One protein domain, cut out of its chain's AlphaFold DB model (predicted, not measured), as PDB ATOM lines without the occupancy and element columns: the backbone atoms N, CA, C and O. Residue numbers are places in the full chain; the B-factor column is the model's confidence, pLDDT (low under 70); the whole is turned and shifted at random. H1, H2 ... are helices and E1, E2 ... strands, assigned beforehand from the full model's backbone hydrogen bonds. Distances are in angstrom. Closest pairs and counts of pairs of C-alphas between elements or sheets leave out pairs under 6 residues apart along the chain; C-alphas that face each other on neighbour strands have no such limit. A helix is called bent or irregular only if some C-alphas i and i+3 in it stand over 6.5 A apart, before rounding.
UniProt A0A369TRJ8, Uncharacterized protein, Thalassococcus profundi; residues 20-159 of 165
ATOM      1  N   ASP A  20      24.157 -15.846 -49.881       61.28
ATOM      2  CA  ASP A  20      23.295 -16.862 -50.487       61.28
ATOM      3  C   ASP A  20      22.084 -16.236 -51.208       61.28
ATOM      4  O   ASP A  20      21.675 -16.681 -52.280       61.28
ATOM      5  N   THR A  21      21.548 -15.125 -50.685       79.69
ATOM      6  CA  THR A  21      20.428 -14.409 -51.324       79.69
ATOM      7  C   THR A  21      20.849 -13.562 -52.527       79.69
ATOM      8  O   THR A  21      19.973 -13.067 -53.238       79.69
ATOM      9  N   ALA A  22      22.147 -13.334 -52.747       85.06
ATOM     10  CA  ALA A  22      22.675 -12.721 -53.968       85.06
ATOM     11  C   ALA A  22      23.049 -13.793 -55.010       85.06
ATOM     12  O   ALA A  22      22.775 -13.606 -56.191       85.06
ATOM     13  N   GLU A  23      23.582 -14.938 -54.574       90.94
ATOM     14  CA  GLU A  23      23.867 -16.095 -55.441       90.94
ATOM     15  C   GLU A  23      22.599 -16.721 -56.019       90.94
ATOM     16  O   GLU A  23      22.484 -16.824 -57.234       90.94
ATOM     17  N   ALA A  24      21.615 -17.083 -55.186       91.12
ATOM     18  CA  ALA A  24      20.360 -17.684 -55.657       91.12
ATOM     19  C   ALA A  24      19.608 -16.775 -56.648       91.12
ATOM     20  O   ALA A  24      18.925 -17.243 -57.552       91.12
ATOM     21  N   PHE A  25      19.788 -15.464 -56.493       91.00
ATOM     22  CA  PHE A  25      19.246 -14.439 -57.373       91.00
ATOM     23  C   PHE A  25      20.006 -14.340 -58.709       91.00
ATOM     24  O   PHE A  25      19.410 -14.270 -59.784       91.00
ATOM     25  N   ALA A  26      21.339 -14.401 -58.657       93.94
ATOM     26  CA  ALA A  26      22.173 -14.488 -59.848       93.94
ATOM     27  C   ALA A  26      21.936 -15.797 -60.624       93.94
ATOM     28  O   ALA A  26      21.896 -15.752 -61.851       93.94
ATOM     29  N   ARG A  27      21.695 -16.926 -59.935       94.38
ATOM     30  CA  ARG A  27      21.297 -18.210 -60.549       94.38
ATOM     31  C   ARG A  27      20.020 -18.052 -61.366       94.38
ATOM     32  O   ARG A  27      20.072 -18.273 -62.567       94.38
ATOM     33  N   ASP A  28      18.934 -17.572 -60.761       92.38
ATOM     34  CA  ASP A  28      17.655 -17.323 -61.451       92.38
ATOM     35  C   ASP A  28      17.817 -16.375 -62.663       92.38
ATOM     36  O   ASP A  28      17.288 -16.639 -63.744       92.38
ATOM     37  N   THR A  29      18.628 -15.318 -62.533       93.44
ATOM     38  CA  THR A  29      18.931 -14.395 -63.644       93.44
ATOM     39  C   THR A  29      19.669 -15.091 -64.802       93.44
ATOM     40  O   THR A  29      19.320 -14.899 -65.970       93.44
ATOM     41  N   VAL A  30      20.687 -15.903 -64.501       95.19
ATOM     42  CA  VAL A  30      21.507 -16.620 -65.497       95.19
ATOM     43  C   VAL A  30      20.738 -17.784 -66.127       95.19
ATOM     44  O   VAL A  30      20.803 -17.977 -67.341       95.19
ATOM     45  N   GLU A  31      19.952 -18.516 -65.336       93.69
ATOM     46  CA  GLU A  31      19.071 -19.586 -65.804       93.69
ATOM     47  C   GLU A  31      18.059 -19.041 -66.816       93.69
ATOM     48  O   GLU A  31      17.943 -19.584 -67.915       93.69
ATOM     49  N   ARG A  32      17.408 -17.903 -66.522       92.25
ATOM     50  CA  ARG A  32      16.510 -17.219 -67.474       92.25
ATOM     51  C   ARG A  32      17.203 -16.885 -68.792       92.25
ATOM     52  O   ARG A  32      16.610 -17.106 -69.847       92.25
ATOM     53  N   LEU A  33      18.441 -16.390 -68.751       93.62
ATOM     54  CA  LEU A  33      19.223 -16.045 -69.945       93.62
ATOM     55  C   LEU A  33      19.565 -17.268 -70.797       93.62
ATOM     56  O   LEU A  33      19.323 -17.258 -72.005       93.62
ATOM     57  N   LEU A  34      20.070 -18.340 -70.188       92.25
ATOM     58  CA  LEU A  34      20.422 -19.571 -70.904       92.25
ATOM     59  C   LEU A  34      19.169 -20.318 -71.400       92.25
ATOM     60  O   LEU A  34      19.146 -20.818 -72.529       92.25
ATOM     61  N   ALA A  35      18.082 -20.302 -70.626       89.62
ATOM     62  CA  ALA A  35      16.782 -20.821 -71.037       89.62
ATOM     63  C   ALA A  35      16.130 -19.977 -72.150       89.62
ATOM     64  O   ALA A  35      15.343 -20.504 -72.933       89.62
ATOM     65  N   ALA A  36      16.400 -18.674 -72.241       89.50
ATOM     66  CA  ALA A  36      15.904 -17.831 -73.332       89.50
ATOM     67  C   ALA A  36      16.723 -18.022 -74.612       89.50
ATOM     68  O   ALA A  36      16.145 -18.244 -75.674       89.50
ATOM     69  N   MET A  37      18.053 -18.058 -74.502       90.19
ATOM     70  CA  MET A  37      18.946 -18.376 -75.616       90.19
ATOM     71  C   MET A  37      18.588 -19.727 -76.259       90.19
ATOM     72  O   MET A  37      18.400 -19.801 -77.471       90.19
ATOM     73  N   THR A  38      18.377 -20.776 -75.458       87.12
ATOM     74  CA  THR A  38      18.005 -22.115 -75.959       87.12
ATOM     75  C   THR A  38      16.586 -22.216 -76.539       87.12
ATOM     76  O   THR A  38      16.338 -23.112 -77.346       87.12
ATOM     77  N   ARG A  39      15.654 -21.318 -76.176       86.94
ATOM     78  CA  ARG A  39      14.267 -21.296 -76.701       86.94
ATOM     79  C   ARG A  39      14.030 -20.305 -77.844       86.94
ATOM     80  O   ARG A  39      13.100 -20.506 -78.623       86.94
ATOM     81  N   HIS A  40      14.824 -19.238 -77.932       87.00
ATOM     82  CA  HIS A  40      14.561 -18.086 -78.806       87.00
ATOM     83  C   HIS A  40      15.781 -17.625 -79.627       87.00
ATOM     84  O   HIS A  40      15.619 -16.807 -80.531       87.00
ATOM     85  N   GLY A  41      16.993 -18.133 -79.362       87.81
ATOM     86  CA  GLY A  41      18.214 -17.725 -80.076       87.81
ATOM     87  C   GLY A  41      18.608 -16.263 -79.827       87.81
ATOM     88  O   GLY A  41      19.073 -15.579 -80.749       87.81
ATOM     89  N   SER A  42      18.326 -15.774 -78.614       90.38
ATOM     90  CA  SER A  42      18.442 -14.374 -78.200       90.38
ATOM     91  C   SER A  42      18.538 -14.255 -76.671       90.38
ATOM     92  O   SER A  42      17.681 -14.784 -75.960       90.38
ATOM     93  N   PHE A  43      19.544 -13.541 -76.152       92.69
ATOM     94  CA  PHE A  43      19.593 -13.137 -74.737       92.69
ATOM     95  C   PHE A  43      18.711 -11.918 -74.438       92.69
ATOM     96  O   PHE A  43      18.178 -11.803 -73.334       92.69
ATOM     97  N   ALA A  44      18.521 -11.024 -75.414       90.12
ATOM     98  CA  ALA A  44      17.733  -9.799 -75.275       90.12
ATOM     99  C   ALA A  44      16.289 -10.049 -74.799       90.12
ATOM    100  O   ALA A  44      15.691  -9.180 -74.169       90.12
ATOM    101  N   ASP A  45      15.728 -11.231 -75.052       83.75
ATOM    102  CA  ASP A  45      14.330 -11.549 -74.741       83.75
ATOM    103  C   ASP A  45      14.142 -12.247 -73.378       83.75
ATOM    104  O   ASP A  45      13.016 -12.524 -72.969       83.75
ATOM    105  N   ALA A  46      15.227 -12.493 -72.633       82.69
ATOM    106  CA  ALA A  46      15.225 -13.325 -71.425       82.69
ATOM    107  C   ALA A  46      14.490 -12.754 -70.203       82.69
ATOM    108  O   ALA A  46      14.011 -13.507 -69.354       82.69
ATOM    109  N   VAL A  47      14.449 -11.426 -70.083       73.25
ATOM    110  CA  VAL A  47      14.001 -10.717 -68.868       73.25
ATOM    111  C   VAL A  47      12.939  -9.651 -69.153       73.25
ATOM    112  O   VAL A  47      12.603  -8.855 -68.276       73.25
ATOM    113  N   GLN A  48      12.380  -9.617 -70.369       70.94
ATOM    114  CA  GLN A  48      11.313  -8.675 -70.714       70.94
ATOM    115  C   GLN A  48      10.074  -8.939 -69.838       70.94
ATOM    116  O   GLN A  48       9.406  -9.959 -69.980       70.94
ATOM    117  N   GLY A  49       9.759  -8.001 -68.939       67.06
ATOM    118  CA  GLY A  49       8.645  -8.131 -67.990       67.06
ATOM    119  C   GLY A  49       8.953  -8.957 -66.733       67.06
ATOM    120  O   GLY A  49       8.026  -9.283 -65.992       67.06
ATOM    121  N   ALA A  50      10.220  -9.290 -66.463       77.25
ATOM    122  CA  ALA A  50      10.615  -9.920 -65.204       77.25
ATOM    123  C   ALA A  50      10.351  -8.969 -64.008       77.25
ATOM    124  O   ALA A  50      10.770  -7.808 -64.058       77.25
ATOM    125  N   PRO A  51       9.673  -9.410 -62.927       77.12
ATOM    126  CA  PRO A  51       9.337  -8.536 -61.804       77.12
ATOM    127  C   PRO A  51      10.559  -7.845 -61.181       77.12
ATOM    128  O   PRO A  51      11.553  -8.487 -60.858       77.12
ATOM    129  N   GLY A  52      10.459  -6.527 -60.991       81.44
ATOM    130  CA  GLY A  52      11.494  -5.702 -60.356       81.44
ATOM    131  C   GLY A  52      12.667  -5.288 -61.255       81.44
ATOM    132  O   GLY A  52      13.490  -4.486 -60.810       81.44
ATOM    133  N   PHE A  53      12.750  -5.783 -62.495       85.75
ATOM    134  CA  PHE A  53      13.712  -5.286 -63.480       85.75
ATOM    135  C   PHE A  53      13.176  -4.034 -64.188       85.75
ATOM    136  O   PHE A  53      12.199  -4.092 -64.936       85.75
ATOM    137  N   ASP A  54      13.872  -2.916 -64.007       89.00
ATOM    138  CA  ASP A  54      13.773  -1.752 -64.883       89.00
ATOM    139  C   ASP A  54      14.488  -2.086 -66.204       89.00
ATOM    140  O   ASP A  54      15.606  -2.612 -66.188       89.00
ATOM    141  N   SER A  55      13.872  -1.795 -67.355       88.62
ATOM    142  CA  SER A  55      14.452  -2.102 -68.671       88.62
ATOM    143  C   SER A  55      14.313  -0.951 -69.666       88.62
ATOM    144  O   SER A  55      13.294  -0.262 -69.705       88.62
ATOM    145  N   ASN A  56      15.349  -0.761 -70.482       89.12
ATOM    146  CA  ASN A  56      15.408   0.197 -71.579       89.12
ATOM    147  C   ASN A  56      15.961  -0.493 -72.840       89.12
ATOM    148  O   ASN A  56      16.747  -1.437 -72.739       89.12
ATOM    149  N   VAL A  57      15.565  -0.029 -74.025       89.31
ATOM    150  CA  VAL A  57      15.977  -0.600 -75.317       89.31
ATOM    151  C   VAL A  57      16.692   0.473 -76.131       89.31
ATOM    152  O   VAL A  57      16.175   1.576 -76.305       89.31
ATOM    153  N   LEU A  58      17.894   0.154 -76.605       87.94
ATOM    154  CA  LEU A  58      18.727   1.030 -77.422       87.94
ATOM    155  C   LEU A  58      18.392   0.870 -78.923       87.94
ATOM    156  O   LEU A  58      17.797  -0.137 -79.316       87.94
ATOM    157  N   PRO A  59      18.747   1.846 -79.788       79.25
ATOM    158  CA  PRO A  59      18.334   1.855 -81.201       79.25
ATOM    159  C   PRO A  59      18.859   0.696 -82.066       79.25
ATOM    160  O   PRO A  59      18.381   0.505 -83.180       79.25
ATOM    161  N   ASP A  60      19.842  -0.053 -81.571       82.25
ATOM    162  CA  ASP A  60      20.461  -1.233 -82.187       82.25
ATOM    163  C   ASP A  60      19.843  -2.567 -81.715       82.25
ATOM    164  O   ASP A  60      20.243  -3.635 -82.176       82.25
ATOM    165  N   GLY A  61      18.858  -2.519 -80.810       84.44
ATOM    166  CA  GLY A  61      18.234  -3.695 -80.207       84.44
ATOM    167  C   GLY A  61      18.947  -4.227 -78.960       84.44
ATOM    168  O   GLY A  61      18.457  -5.186 -78.359       84.44
ATOM    169  N   ILE A  62      20.052  -3.607 -78.522       90.56
ATOM    170  CA  ILE A  62      20.646  -3.898 -77.211       90.56
ATOM    171  C   ILE A  62      19.673  -3.443 -76.120       90.56
ATOM    172  O   ILE A  62      19.111  -2.347 -76.172       90.56
ATOM    173  N   ARG A  63      19.484  -4.270 -75.091       92.56
ATOM    174  CA  ARG A  63      18.681  -3.922 -73.915       92.56
ATOM    175  C   ARG A  63      19.571  -3.663 -72.709       92.56
ATOM    176  O   ARG A  63      20.435  -4.476 -72.387       92.56
ATOM    177  N   LEU A  64      19.323  -2.553 -72.024       93.06
ATOM    178  CA  LEU A  64      19.887  -2.265 -70.709       93.06
ATOM    179  C   LEU A  64      18.843  -2.639 -69.663       93.06
ATOM    180  O   LEU A  64      17.714  -2.147 -69.717       93.06
ATOM    181  N   VAL A  65      19.204  -3.504 -68.722       93.62
ATOM    182  CA  VAL A  65      18.305  -3.957 -67.654       93.62
ATOM    183  C   VAL A  65      18.979  -3.803 -66.300       93.62
ATOM    184  O   VAL A  65      20.174  -4.055 -66.171       93.62
ATOM    185  N   SER A  66      18.235  -3.389 -65.279       93.56
ATOM    186  CA  SER A  66      18.762  -3.261 -63.918       93.56
ATOM    187  C   SER A  66      17.696  -3.589 -62.883       93.56
ATOM    188  O   SER A  66      16.512  -3.367 -63.116       93.56
ATOM    189  N   HIS A  67      18.098  -4.112 -61.727       92.81
ATOM    190  CA  HIS A  67      17.181  -4.381 -60.624       92.81
ATOM    191  C   HIS A  67      17.752  -3.805 -59.326       92.81
ATOM    192  O   HIS A  67      18.569  -4.418 -58.623       92.81
ATOM    193  N   ARG A  68      17.265  -2.614 -58.964       91.12
ATOM    194  CA  ARG A  68      17.812  -1.767 -57.889       91.12
ATOM    195  C   ARG A  68      17.967  -2.467 -56.533       91.12
ATOM    196  O   ARG A  68      18.936  -2.216 -55.831       91.12
ATOM    197  N   ALA A  69      17.059  -3.374 -56.164       89.38
ATOM    198  CA  ALA A  69      17.137  -4.105 -54.890       89.38
ATOM    199  C   ALA A  69      18.020  -5.380 -54.915       89.38
ATOM    200  O   ALA A  69      18.185  -6.029 -53.879       89.38
ATOM    201  N   GLN A  70      18.603  -5.748 -56.065       90.19
ATOM    202  CA  GLN A  70      19.682  -6.751 -56.151       90.19
ATOM    203  C   GLN A  70      21.058  -6.072 -56.175       90.19
ATOM    204  O   GLN A  70      22.021  -6.667 -55.710       90.19
ATOM    205  N   MET A  71      21.130  -4.837 -56.697       92.75
ATOM    206  CA  MET A  71      22.353  -4.230 -57.241       92.75
ATOM    207  C   MET A  71      22.959  -5.100 -58.357       92.75
ATOM    208  O   MET A  71      24.152  -5.413 -58.365       92.75
ATOM    209  N   THR A  72      22.090  -5.463 -59.307       93.38
ATOM    210  CA  THR A  72      22.409  -6.201 -60.534       93.38
ATOM    211  C   THR A  72      21.982  -5.397 -61.756       93.38
ATOM    212  O   THR A  72      20.880  -4.841 -61.759       93.38
ATOM    213  N   GLY A  73      22.817  -5.408 -62.793       94.75
ATOM    214  CA  GLY A  73      22.495  -4.903 -64.126       94.75
ATOM    215  C   GLY A  73      22.985  -5.847 -65.215       94.75
ATOM    216  O   GLY A  73      23.850  -6.687 -64.960       94.75
ATOM    217  N   ALA A  74      22.441  -5.721 -66.423       95.50
ATOM    218  CA  ALA A  74      22.957  -6.407 -67.599       95.50
ATOM    219  C   ALA A  74      22.752  -5.606 -68.893       95.50
ATOM    220  O   ALA A  74      21.804  -4.830 -69.033       95.50
ATOM    221  N   VAL A  75      23.657  -5.835 -69.840       95.38
ATOM    222  CA  VAL A  75      23.619  -5.377 -71.229       95.38
ATOM    223  C   VAL A  75      23.362  -6.609 -72.089       95.38
ATOM    224  O   VAL A  75      24.198  -7.514 -72.133       95.38
ATOM    225  N   LEU A  76      22.196  -6.682 -72.726       95.31
ATOM    226  CA  LEU A  76      21.719  -7.872 -73.429       95.31
ATOM    227  C   LEU A  76      21.582  -7.582 -74.925       95.31
ATOM    228  O   LEU A  76      20.701  -6.829 -75.338       95.31
ATOM    229  N   ALA A  77      22.446  -8.192 -75.730       93.44
ATOM    230  CA  ALA A  77      22.316  -8.258 -77.181       93.44
ATOM    231  C   ALA A  77      21.648  -9.588 -77.586       93.44
ATOM    232  O   ALA A  77      21.079 -10.302 -76.756       93.44
ATOM    233  N   ARG A  78      21.712  -9.948 -78.871       92.19
ATOM    234  CA  ARG A  78      21.202 -11.241 -79.345       92.19
ATOM    235  C   ARG A  78      22.081 -12.404 -78.875       92.19
ATOM    236  O   ARG A  78      21.588 -13.295 -78.197       92.19
ATOM    237  N   ASP A  79      23.359 -12.385 -79.240       92.81
ATOM    238  CA  ASP A  79      24.337 -13.467 -79.039       92.81
ATOM    239  C   ASP A  79      25.253 -13.270 -77.818       92.81
ATOM    240  O   ASP A  79      26.016 -14.163 -77.451       92.81
ATOM    241  N   THR A  80      25.173 -12.101 -77.184       94.81
ATOM    242  CA  THR A  80      26.065 -11.668 -76.109       94.81
ATOM    243  C   THR A  80      25.262 -11.055 -74.966       94.81
ATOM    244  O   THR A  80      24.367 -10.240 -75.197       94.81
ATOM    245  N   ALA A  81      25.595 -11.410 -73.727       96.75
ATOM    246  CA  ALA A  81      25.053 -10.798 -72.517       96.75
ATOM    247  C   ALA A  81      26.188 -10.467 -71.542       96.75
ATOM    248  O   ALA A  81      26.938 -11.354 -71.146       96.75
ATOM    249  N   GLY A  82      26.312  -9.202 -71.140       97.12
ATOM    250  CA  GLY A  82      27.242  -8.764 -70.097       97.12
ATOM    251  C   GLY A  82      26.479  -8.394 -68.830       97.12
ATOM    252  O   GLY A  82      25.737  -7.417 -68.832       97.12
ATOM    253  N   LEU A  83      26.645  -9.163 -67.757       97.00
ATOM    254  CA  LEU A  83      26.011  -8.953 -66.457       97.00
ATOM    255  C   LEU A  83      26.989  -8.322 -65.458       97.00
ATOM    256  O   LEU A  83      28.202  -8.499 -65.550       97.00
ATOM    257  N   SER A  84      26.450  -7.619 -64.466       96.94
ATOM    258  CA  SER A  84      27.181  -6.960 -63.381       96.94
ATOM    259  C   SER A  84      26.467  -7.183 -62.051       96.94
ATOM    260  O   SER A  84      25.293  -6.836 -61.921       96.94
ATOM    261  N   PHE A  85      27.173  -7.721 -61.054       95.56
ATOM    262  CA  PHE A  85      26.635  -8.067 -59.733       95.56
ATOM    263  C   PHE A  85      27.484  -7.464 -58.608       95.56
ATOM    264  O   PHE A  85      28.628  -7.873 -58.399       95.56
ATOM    265  N   ALA A  86      26.933  -6.530 -57.826       94.88
ATOM    266  CA  ALA A  86      27.634  -5.999 -56.656       94.88
ATOM    267  C   ALA A  86      27.798  -7.066 -55.552       94.88
ATOM    268  O   ALA A  86      26.836  -7.707 -55.132       94.88
ATOM    269  N   GLY A  87      29.016  -7.218 -55.022       92.75
ATOM    270  CA  GLY A  87      29.311  -8.121 -53.900       92.75
ATOM    271  C   GLY A  87      29.423  -9.621 -54.223       92.75
ATOM    272  O   GLY A  87      29.559 -10.413 -53.288       92.75
ATOM    273  N   LEU A  88      29.398 -10.024 -55.497       94.38
ATOM    274  CA  LEU A  88      29.879 -11.342 -55.940       94.38
ATOM    275  C   LEU A  88      31.346 -11.247 -56.407       94.38
ATOM    276  O   LEU A  88      31.853 -10.152 -56.631       94.38
ATOM    277  N   THR A  89      32.033 -12.382 -56.520       95.56
ATOM    278  CA  THR A  89      33.391 -12.506 -57.093       95.56
ATOM    279  C   THR A  89      33.344 -13.412 -58.321       95.56
ATOM    280  O   THR A  89      32.362 -14.128 -58.508       95.56
ATOM    281  N   ALA A  90      34.403 -13.432 -59.132       96.44
ATOM    282  CA  ALA A  90      34.524 -14.359 -60.258       96.44
ATOM    283  C   ALA A  90      34.372 -15.824 -59.821       96.44
ATOM    284  O   ALA A  90      33.627 -16.563 -60.450       96.44
ATOM    285  N   GLU A  91      35.010 -16.222 -58.714       95.38
ATOM    286  CA  GLU A  91      34.898 -17.573 -58.141       95.38
ATOM    287  C   GLU A  91      33.453 -17.926 -57.758       95.38
ATOM    288  O   GLU A  91      32.981 -19.004 -58.109       95.38
ATOM    289  N   ARG A  92      32.713 -17.002 -57.127       95.00
ATOM    290  CA  ARG A  92      31.299 -17.219 -56.765       95.00
ATOM    291  C   ARG A  92      30.373 -17.173 -57.985       95.00
ATOM    292  O   ARG A  92      29.394 -17.904 -58.037       95.00
ATOM    293  N   LEU A  93      30.685 -16.366 -59.002       96.12
ATOM    294  CA  LEU A  93      29.970 -16.390 -60.283       96.12
ATOM    295  C   LEU A  93      30.231 -17.689 -61.062       96.12
ATOM    296  O   LEU A  93      29.322 -18.205 -61.705       96.12
ATOM    297  N   ALA A  94      31.439 -18.243 -60.977       95.56
ATOM    298  CA  ALA A  94      31.801 -19.505 -61.605       95.56
ATOM    299  C   ALA A  94      31.166 -20.708 -60.889       95.56
ATOM    300  O   ALA A  94      30.367 -21.431 -61.482       95.56
ATOM    301  N   HIS A  95      31.472 -20.896 -59.607       93.94
ATOM    302  CA  HIS A  95      31.168 -22.132 -58.879       93.94
ATOM    303  C   HIS A  95      29.841 -22.094 -58.113       93.94
ATOM    304  O   HIS A  95      29.177 -23.122 -57.991       93.94
ATOM    305  N   ASP A  96      29.411 -20.909 -57.669       93.81
ATOM    306  CA  ASP A  96      28.176 -20.721 -56.899       93.81
ATOM    307  C   ASP A  96      27.040 -20.086 -57.722       93.81
ATOM    308  O   ASP A  96      25.973 -19.811 -57.171       93.81
ATOM    309  N   VAL A  97      27.217 -19.870 -59.034       95.31
ATOM    310  CA  VAL A  97      26.158 -19.390 -59.945       95.31
ATOM    311  C   VAL A  97      26.133 -20.170 -61.260       95.31
ATOM    312  O   VAL A  97      25.129 -20.822 -61.539       95.31
ATOM    313  N   MET A  98      27.210 -20.138 -62.050       95.62
ATOM    314  CA  MET A  98      27.253 -20.796 -63.362       95.62
ATOM    315  C   MET A  98      27.247 -22.326 -63.250       95.62
ATOM    316  O   MET A  98      26.411 -22.973 -63.873       95.62
ATOM    317  N   ASP A  99      28.128 -22.915 -62.439       94.38
ATOM    318  CA  ASP A  99      28.255 -24.373 -62.307       94.38
ATOM    319  C   ASP A  99      26.942 -25.096 -61.923       94.38
ATOM    320  O   ASP A  99      26.667 -26.133 -62.526       94.38
ATOM    321  N   PRO A 100      26.107 -24.606 -60.980       93.69
ATOM    322  CA  PRO A 100      24.775 -25.164 -60.739       93.69
ATOM    323  C   PRO A 100      23.866 -25.071 -61.971       93.69
ATOM    324  O   PRO A 100      23.377 -26.092 -62.442       93.69
ATOM    325  N   VAL A 101      23.715 -23.875 -62.552       94.44
ATOM    326  CA  VAL A 101      22.798 -23.640 -63.683       94.44
ATOM    327  C   VAL A 101      23.185 -24.465 -64.917       94.44
ATOM    328  O   VAL A 101      22.311 -24.949 -65.635       94.44
ATOM    329  N   LEU A 102      24.481 -24.676 -65.166       92.50
ATOM    330  CA  LEU A 102      24.937 -25.519 -66.274       92.50
ATOM    331  C   LEU A 102      24.629 -27.007 -66.039       92.50
ATOM    332  O   LEU A 102      24.196 -27.686 -66.973       92.50
ATOM    333  N   ARG A 103      24.751 -27.502 -64.799       91.69
ATOM    334  CA  ARG A 103      24.351 -28.877 -64.448       91.69
ATOM    335  C   ARG A 103      22.842 -29.061 -64.575       91.69
ATOM    336  O   ARG A 103      22.409 -30.065 -65.132       91.69
ATOM    337  N   ASP A 104      22.062 -28.087 -64.114       91.31
ATOM    338  CA  ASP A 104      20.599 -28.161 -64.103       91.31
ATOM    339  C   ASP A 104      19.994 -28.045 -65.520       91.31
ATOM    340  O   ASP A 104      19.014 -28.726 -65.826       91.31
ATOM    341  N   LEU A 105      20.589 -27.236 -66.412       89.62
ATOM    342  CA  LEU A 105      20.106 -27.049 -67.792       89.62
ATOM    343  C   LEU A 105      20.719 -28.008 -68.829       89.62
ATOM    344  O   LEU A 105      20.066 -28.300 -69.832       89.62
ATOM    345  N   PHE A 106      21.958 -28.472 -68.630       87.88
ATOM    346  CA  PHE A 106      22.708 -29.245 -69.636       87.88
ATOM    347  C   PHE A 106      23.300 -30.565 -69.115       87.88
ATOM    348  O   PHE A 106      23.794 -31.354 -69.916       87.88
ATOM    349  N   GLY A 107      23.248 -30.837 -67.807       88.44
ATOM    350  CA  GLY A 107      23.827 -32.039 -67.193       88.44
ATOM    351  C   GLY A 107      25.342 -31.982 -66.956       88.44
ATOM    352  O   GLY A 107      25.909 -32.947 -66.447       88.44
ATOM    353  N   GLU A 108      26.002 -30.866 -67.283       82.06
ATOM    354  CA  GLU A 108      27.465 -30.722 -67.249       82.06
ATOM    355  C   GLU A 108      27.923 -29.548 -66.372       82.06
ATOM    356  O   GLU A 108      27.258 -28.521 -66.273       82.06
ATOM    357  N   ALA A 109      29.094 -29.684 -65.741       78.50
ATOM    358  CA  ALA A 109      29.778 -28.581 -65.065       78.50
ATOM    359  C   ALA A 109      30.766 -27.890 -66.021       78.50
ATOM    360  O   ALA A 109      31.257 -28.504 -66.973       78.50
ATOM    361  N   ALA A 110      31.098 -26.627 -65.762       81.62
ATOM    362  CA  ALA A 110      31.995 -25.885 -66.634       81.62
ATOM    363  C   ALA A 110      33.468 -26.293 -66.466       81.62
ATOM    364  O   ALA A 110      33.995 -26.425 -65.359       81.62
ATOM    365  N   HIS A 111      34.177 -26.411 -67.590       86.44
ATOM    366  CA  HIS A 111      35.628 -26.592 -67.609       86.44
ATOM    367  C   HIS A 111      36.334 -25.232 -67.509       86.44
ATOM    368  O   HIS A 111      36.704 -24.621 -68.516       86.44
ATOM    369  N   TRP A 112      36.489 -24.749 -66.275       92.44
ATOM    370  CA  TRP A 112      37.083 -23.448 -65.966       92.44
ATOM    371  C   TRP A 112      38.594 -23.373 -66.241       92.44
ATOM    372  O   TRP A 112      39.343 -24.333 -66.054       92.44
ATOM    373  N   ARG A 113      39.051 -22.187 -66.655       93.62
ATOM    374  CA  ARG A 113      40.455 -21.805 -66.865       93.62
ATOM    375  C   ARG A 113      40.695 -20.396 -66.330       93.62
ATOM    376  O   ARG A 113      39.936 -19.480 -66.643       93.62
ATOM    377  N   GLY A 114      41.781 -20.208 -65.590       90.81
ATOM    378  CA  GLY A 114      42.085 -18.960 -64.884       90.81
ATOM    379  C   GLY A 114      42.204 -19.195 -63.378       90.81
ATOM    380  O   GLY A 114      42.216 -20.343 -62.936       90.81
ATOM    381  N   MET A 115      42.317 -18.117 -62.602       81.56
ATOM    382  CA  MET A 115      42.452 -18.148 -61.141       81.56
ATOM    383  C   MET A 115      41.925 -16.841 -60.532       81.56
ATOM    384  O   MET A 115      42.298 -15.760 -60.993       81.56
ATOM    385  N   GLY A 116      41.149 -16.931 -59.447       82.75
ATOM    386  CA  GLY A 116      40.834 -15.813 -58.549       82.75
ATOM    387  C   GLY A 116      40.064 -14.653 -59.181       82.75
ATOM    388  O   GLY A 116      38.844 -14.566 -59.078       82.75
ATOM    389  N   ALA A 117      40.789 -13.715 -59.791       89.94
ATOM    390  CA  ALA A 117      40.216 -12.495 -60.354       89.94
ATOM    391  C   ALA A 117      39.529 -12.710 -61.712       89.94
ATOM    392  O   ALA A 117      38.590 -11.980 -62.007       89.94
ATOM    393  N   LEU A 118      39.961 -13.697 -62.506       96.12
ATOM    394  CA  LEU A 118      39.402 -13.993 -63.828       96.12
ATOM    395  C   LEU A 118      39.275 -15.507 -64.028       96.12
ATOM    396  O   LEU A 118      40.257 -16.243 -63.887       96.12
ATOM    397  N   LEU A 119      38.069 -15.955 -64.378       96.81
ATOM    398  CA  LEU A 119      37.740 -17.342 -64.696       96.81
ATOM    399  C   LEU A 119      36.967 -17.391 -66.014       96.81
ATOM    400  O   LEU A 119      35.884 -16.834 -66.139       96.81
ATOM    401  N   THR A 120      37.525 -18.082 -66.998       96.81
ATOM    402  CA  THR A 120      36.929 -18.299 -68.323       96.81
ATOM    403  C   THR A 120      36.505 -19.752 -68.468       96.81
ATOM    404  O   THR A 120      37.101 -20.638 -67.856       96.81
ATOM    405  N   GLY A 121      35.518 -20.028 -69.308       94.06
ATOM    406  CA  GLY A 121      35.156 -21.393 -69.657       94.06
ATOM    407  C   GLY A 121      34.297 -21.479 -70.910       94.06
ATOM    408  O   GLY A 121      33.995 -20.483 -71.577       94.06
ATOM    409  N   MET A 122      33.961 -22.715 -71.258       92.81
ATOM    410  CA  MET A 122      33.215 -23.052 -72.458       92.81
ATOM    411  C   MET A 122      32.337 -24.272 -72.186       92.81
ATOM    412  O   MET A 122      32.764 -25.193 -71.487       92.81
ATOM    413  N   LEU A 123      31.140 -24.274 -72.762       89.38
ATOM    414  CA  LEU A 123      30.268 -25.435 -72.884       89.38
ATOM    415  C   LEU A 123      29.921 -25.595 -74.366       89.38
ATOM    416  O   LEU A 123      29.450 -24.653 -75.007       89.38
ATOM    417  N   GLU A 124      30.147 -26.789 -74.902       87.62
ATOM    418  CA  GLU A 124      29.800 -27.136 -76.276       87.62
ATOM    419  C   GLU A 124      28.767 -28.260 -76.263       87.62
ATOM    420  O   GLU A 124      29.024 -29.359 -75.786       87.62
ATOM    421  N   THR A 125      27.584 -27.969 -76.793       80.31
ATOM    422  CA  THR A 125      26.481 -28.926 -76.929       80.31
ATOM    423  C   THR A 125      26.112 -29.075 -78.409       80.31
ATOM    424  O   THR A 125      26.440 -28.188 -79.201       80.31
ATOM    425  N   PRO A 126      25.333 -30.097 -78.812       79.62
ATOM    426  CA  PRO A 126      24.866 -30.254 -80.199       79.62
ATOM    427  C   PRO A 126      23.932 -29.147 -80.740       79.62
ATOM    428  O   PRO A 126      23.352 -29.322 -81.811       79.62
ATOM    429  N   ARG A 127      23.692 -28.063 -79.984       74.06
ATOM    430  CA  ARG A 127      22.810 -26.936 -80.357       74.06
ATOM    431  C   ARG A 127      23.340 -25.553 -79.957       74.06
ATOM    432  O   ARG A 127      22.708 -24.550 -80.286       74.06
ATOM    433  N   LEU A 128      24.412 -25.492 -79.170       82.44
ATOM    434  CA  LEU A 128      24.908 -24.271 -78.549       82.44
ATOM    435  C   LEU A 128      26.400 -24.408 -78.246       82.44
ATOM    436  O   LEU A 128      26.788 -25.295 -77.485       82.44
ATOM    437  N   LEU A 129      27.206 -23.484 -78.777       89.75
ATOM    438  CA  LEU A 129      28.562 -23.221 -78.302       89.75
ATOM    439  C   LEU A 129      28.525 -21.959 -77.437       89.75
ATOM    440  O   LEU A 129      28.446 -20.844 -77.960       89.75
ATOM    441  N   LEU A 130      28.553 -22.153 -76.120       91.88
ATOM    442  CA  LEU A 130      28.535 -21.092 -75.121       91.88
ATOM    443  C   LEU A 130      29.951 -20.873 -74.581       91.88
ATOM    444  O   LEU A 130      30.596 -21.794 -74.082       91.88
ATOM    445  N   ARG A 131      30.417 -19.630 -74.633       94.88
ATOM    446  CA  ARG A 131      31.606 -19.144 -73.932       94.88
ATOM    447  C   ARG A 131      31.166 -18.256 -72.779       94.88
ATOM    448  O   ARG A 131      30.179 -17.528 -72.904       94.88
ATOM    449  N   PHE A 132      31.898 -18.305 -71.677       94.75
ATOM    450  CA  PHE A 132      31.594 -17.497 -70.502       94.75
ATOM    451  C   PHE A 132      32.854 -17.046 -69.766       94.75
ATOM    452  O   PHE A 132      33.877 -17.733 -69.761       94.75
ATOM    453  N   GLU A 133      32.765 -15.868 -69.160       97.44
ATOM    454  CA  GLU A 133      33.870 -15.189 -68.489       97.44
ATOM    455  C   GLU A 133      33.359 -14.489 -67.228       97.44
ATOM    456  O   GLU A 133      32.451 -13.663 -67.290       97.44
ATOM    457  N   CYS A 134      33.940 -14.843 -66.086       97.25
ATOM    458  CA  CYS A 134      33.662 -14.282 -64.773       97.25
ATOM    459  C   CYS A 134      34.868 -13.437 -64.336       97.25
ATOM    460  O   CYS A 134      35.959 -13.983 -64.158       97.25
ATOM    461  N   GLU A 135      34.682 -12.136 -64.116       97.75
ATOM    462  CA  GLU A 135      35.732 -11.212 -63.652       97.75
ATOM    463  C   GLU A 135      35.365 -10.616 -62.283       97.75
ATOM    464  O   GLU A 135      34.215 -10.250 -62.053       97.75
ATOM    465  N   THR A 136      36.330 -10.484 -61.366       97.12
ATOM    466  CA  THR A 136      36.178  -9.741 -60.103       97.12
ATOM    467  C   THR A 136      36.622  -8.297 -60.316       97.12
ATOM    468  O   THR A 136      37.818  -8.003 -60.300       97.12
ATOM    469  N   ALA A 137      35.663  -7.393 -60.491       93.62
ATOM    470  CA  ALA A 137      35.894  -6.055 -61.029       93.62
ATOM    471  C   ALA A 137      35.248  -4.938 -60.187       93.62
ATOM    472  O   ALA A 137      34.584  -5.164 -59.166       93.62
ATOM    473  N   LEU A 138      35.436  -3.696 -60.641       95.94
ATOM    474  CA  LEU A 138      34.529  -2.601 -60.312       95.94
ATOM    475  C   LEU A 138      33.412  -2.568 -61.361       95.94
ATOM    476  O   LEU A 138      33.689  -2.433 -62.548       95.94
ATOM    477  N   VAL A 139      32.165  -2.687 -60.911       95.31
ATOM    478  CA  VAL A 139      30.968  -2.789 -61.756       95.31
ATOM    479  C   VAL A 139      29.965  -1.689 -61.414       95.31
ATOM    480  O   VAL A 139      29.797  -1.345 -60.245       95.31
ATOM    481  N   ASP A 140      29.269  -1.159 -62.419       94.69
ATOM    482  CA  ASP A 140      28.145  -0.227 -62.252       94.69
ATOM    483  C   ASP A 140      26.836  -0.937 -62.644       94.69
ATOM    484  O   ASP A 140      26.411  -0.877 -63.800       94.69
ATOM    485  N   PRO A 141      26.187  -1.652 -61.707       92.19
ATOM    486  CA  PRO A 141      25.005  -2.457 -62.005       92.19
ATOM    487  C   PRO A 141      23.733  -1.628 -62.244       92.19
ATOM    488  O   PRO A 141      22.684  -2.213 -62.504       92.19
ATOM    489  N   LEU A 142      23.781  -0.296 -62.110       94.31
ATOM    490  CA  LEU A 142      22.631   0.591 -62.339       94.31
ATOM    491  C   LEU A 142      22.854   1.575 -63.501       94.31
ATOM    492  O   LEU A 142      21.974   2.395 -63.758       94.31
ATOM    493  N   PHE A 143      24.005   1.505 -64.181       91.25
ATOM    494  CA  PHE A 143      24.418   2.422 -65.252       91.25
ATOM    495  C   PHE A 143      24.360   3.911 -64.840       91.25
ATOM    496  O   PHE A 143      24.016   4.785 -65.639       91.25
ATOM    497  N   GLY A 144      24.651   4.195 -63.564       90.25
ATOM    498  CA  GLY A 144      24.550   5.525 -62.946       90.25
ATOM    499  C   GLY A 144      25.883   6.256 -62.727       90.25
ATOM    500  O   GLY A 144      25.874   7.398 -62.271       90.25
ATOM    501  N   GLY A 145      27.015   5.613 -63.020       89.69
ATOM    502  CA  GLY A 145      28.376   6.075 -62.716       89.69
ATOM    503  C   GLY A 145      28.921   5.630 -61.349       89.69
ATOM    504  O   GLY A 145      30.081   5.908 -61.041       89.69
ATOM    505  N   ASP A 146      28.124   4.932 -60.532       90.44
ATOM    506  CA  ASP A 146      28.512   4.464 -59.194       90.44
ATOM    507  C   ASP A 146      29.221   3.097 -59.273       90.44
ATOM    508  O   ASP A 146      28.600   2.037 -59.196       90.44
ATOM    509  N   ALA A 147      30.548   3.118 -59.411       93.50
ATOM    510  CA  ALA A 147      31.375   1.913 -59.485       93.50
ATOM    511  C   ALA A 147      31.496   1.188 -58.123       93.50
ATOM    512  O   ALA A 147      32.066   1.710 -57.159       93.50
ATOM    513  N   LEU A 148      31.001  -0.050 -58.053       93.62
ATOM    514  CA  LEU A 148      30.957  -0.897 -56.856       93.62
ATOM    515  C   LEU A 148      31.869  -2.120 -56.995       93.62
ATOM    516  O   LEU A 148      32.057  -2.646 -58.085       93.62
ATOM    517  N   ARG A 149      32.394  -2.639 -55.878       95.19
ATOM    518  CA  ARG A 149      33.098  -3.933 -55.883       95.19
ATOM    519  C   ARG A 149      32.108  -5.065 -56.148       95.19
ATOM    520  O   ARG A 149      31.105  -5.186 -55.439       95.19
ATOM    521  N   GLY A 150      32.411  -5.910 -57.121       95.38
ATOM    522  CA  GLY A 150      31.539  -7.008 -57.503       95.38
ATOM    523  C   GLY A 150      32.165  -7.907 -58.554       95.38
ATOM    524  O   GLY A 150      33.388  -7.973 -58.684       95.38
ATOM    525  N   GLY A 151      31.303  -8.587 -59.302       96.19
ATOM    526  CA  GLY A 151      31.709  -9.444 -60.399       96.19
ATOM    527  C   GLY A 151      30.951  -9.130 -61.681       96.19
ATOM    528  O   GLY A 151      29.747  -8.856 -61.644       96.19
ATOM    529  N   ALA A 152      31.663  -9.182 -62.802       97.44
ATOM    530  CA  ALA A 152      31.076  -9.221 -64.130       97.44
ATOM    531  C   ALA A 152      30.948 -10.680 -64.590       97.44
ATOM    532  O   ALA A 152      31.812 -11.505 -64.290       97.44
ATOM    533  N   LEU A 153      29.875 -10.990 -65.316       97.88
ATOM    534  CA  LEU A 153      29.695 -12.262 -66.017       97.88
ATOM    535  C   LEU A 153      29.352 -11.957 -67.472       97.88
ATOM    536  O   LEU A 153      28.294 -11.397 -67.749       97.88
ATOM    537  N   ILE A 154      30.228 -12.329 -68.395       97.75
ATOM    538  CA  ILE A 154      29.985 -12.236 -69.833       97.75
ATOM    539  C   ILE A 154      29.578 -13.623 -70.332       97.75
ATOM    540  O   ILE A 154      30.264 -14.607 -70.065       97.75
ATOM    541  N   LEU A 155      28.476 -13.693 -71.074       96.88
ATOM    542  CA  LEU A 155      28.010 -14.859 -71.820       96.88
ATOM    543  C   LEU A 155      28.073 -14.527 -73.315       96.88
ATOM    544  O   LEU A 155      27.593 -13.473 -73.732       96.88
ATOM    545  N   GLN A 156      28.644 -15.419 -74.120       95.69
ATOM    546  CA  GLN A 156      28.768 -15.268 -75.572       95.69
ATOM    547  C   GLN A 156      28.412 -16.575 -76.270       95.69
ATOM    548  O   GLN A 156      28.908 -17.638 -75.897       95.69
ATOM    549  N   THR A 157      27.606 -16.503 -77.323       91.50
ATOM    550  CA  THR A 157      27.282 -17.652 -78.172       91.50
ATOM    551  C   THR A 157      27.859 -17.463 -79.561       91.50
ATOM    552  O   THR A 157      27.549 -16.480 -80.229       91.50
ATOM    553  N   ALA A 158      28.652 -18.423 -80.028       75.25
ATOM    554  CA  ALA A 158      29.027 -18.463 -81.437       75.25
ATOM    555  C   ALA A 158      27.904 -19.136 -82.251       75.25
ATOM    556  O   ALA A 158      27.337 -20.129 -81.783       75.25
ATOM    557  N   PRO A 159      27.598 -18.668 -83.476       58.03
ATOM    558  CA  PRO A 159      26.711 -19.389 -84.376       58.03
ATOM    559  C   PRO A 159      27.389 -20.693 -84.823       58.03
ATOM    560  O   PRO A 159      28.183 -20.706 -85.770       58.03
TER     561      PRO A 159
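What this domain is: This is residues 20 to 159 of the 165 residues of an uncharacterized protein of Thalassococcus profundi (UniProt A0A369TRJ8). One broad, twisted sheet of eight strands forms a wall, with two helices, H1 and H2, packed on one of its faces and the other face bare of named helices. H1 covers E4 and E8, H2 covers mainly E7, and the two helices touch at a steep angle. The printed part has 140 residues, with two named helices and eight named strands in the order H1 E1 E2 E3 E4 H2 E5 E6 E7 E8. The sheet's order is E1 E2 E3 E4 E8 E7 E6 E5, antiparallel throughout, and the class is mixed, helices and strands. The whole is compact, with a radius of gyration of the C-alphas of 13.8 A and spans of 37 by 32 by 24 A.

Where its parts are: H1, residues 20 to 40, begins at C-alpha 20 (23.295, -16.862, -50.487) and is 29.7 A long. E1 is residues 54 to 57, E2 63 to 67, E3 72 to 76, and E4 80 to 86, 20.3 A long. H2, residues 90 to 106, begins at C-alpha 90 (34.524, -14.359, -60.258) and is 21.2 A long; it has a kink of 29 degrees near residue 100 and is only just irregular, with C-alphas 96 and 99 6.53 A apart. E5 is residues 113 to 115, and E6 is 118 to 125, 23.7 A long. E7, residues 128 to 139, is 27.9 A long and bends by 80 degrees at residue 136. E8, residues 148 to 158, is 30.3 A long and ends at C-alpha 158 (29.027, -18.463, -81.437).

How they stand to each other: E1 to E4 form one meander, each strand the antiparallel neighbour of the one before, and E5 to E8 form another. E4 of the one and E8 of the other are antiparallel neighbours, with N 83 and O 153 2.8 A apart, within hydrogen-bond range. In the hairpin of E7 and E8, N 133 and O 154 are 2.9 A apart, also within range. The edge strands are E1 and E5. H1 is on the sheet at a height of 9.4 A, along the strands, at 19 degrees to E8 on the local plane. H2 is on the same face at a height of 8.7 A, along the strands, at 20 degrees to E7 on the local plane; its closest C-alphas to E7 are those of Ala 90 and Cys 134, 4.6 A. H1 and H2 touch, the same way at a steep tilt of 45 degrees, with the C-alphas of Arg 27 and Val 97 closest at 5.0 A. O i to N i+4 pairs are within range in 16 of 17 cases in H1 and 9 of 13 in H2.

The domain as a whole: The C-alphas farthest apart, those of Pro 126 and Asp 146, are 40.7 A apart. The printed part has no cut. The link from H1 to E1, residues 41 to 53, is long. Mean pLDDT of the printed part is 90.2; residues 20, 49 and 159 are under 70.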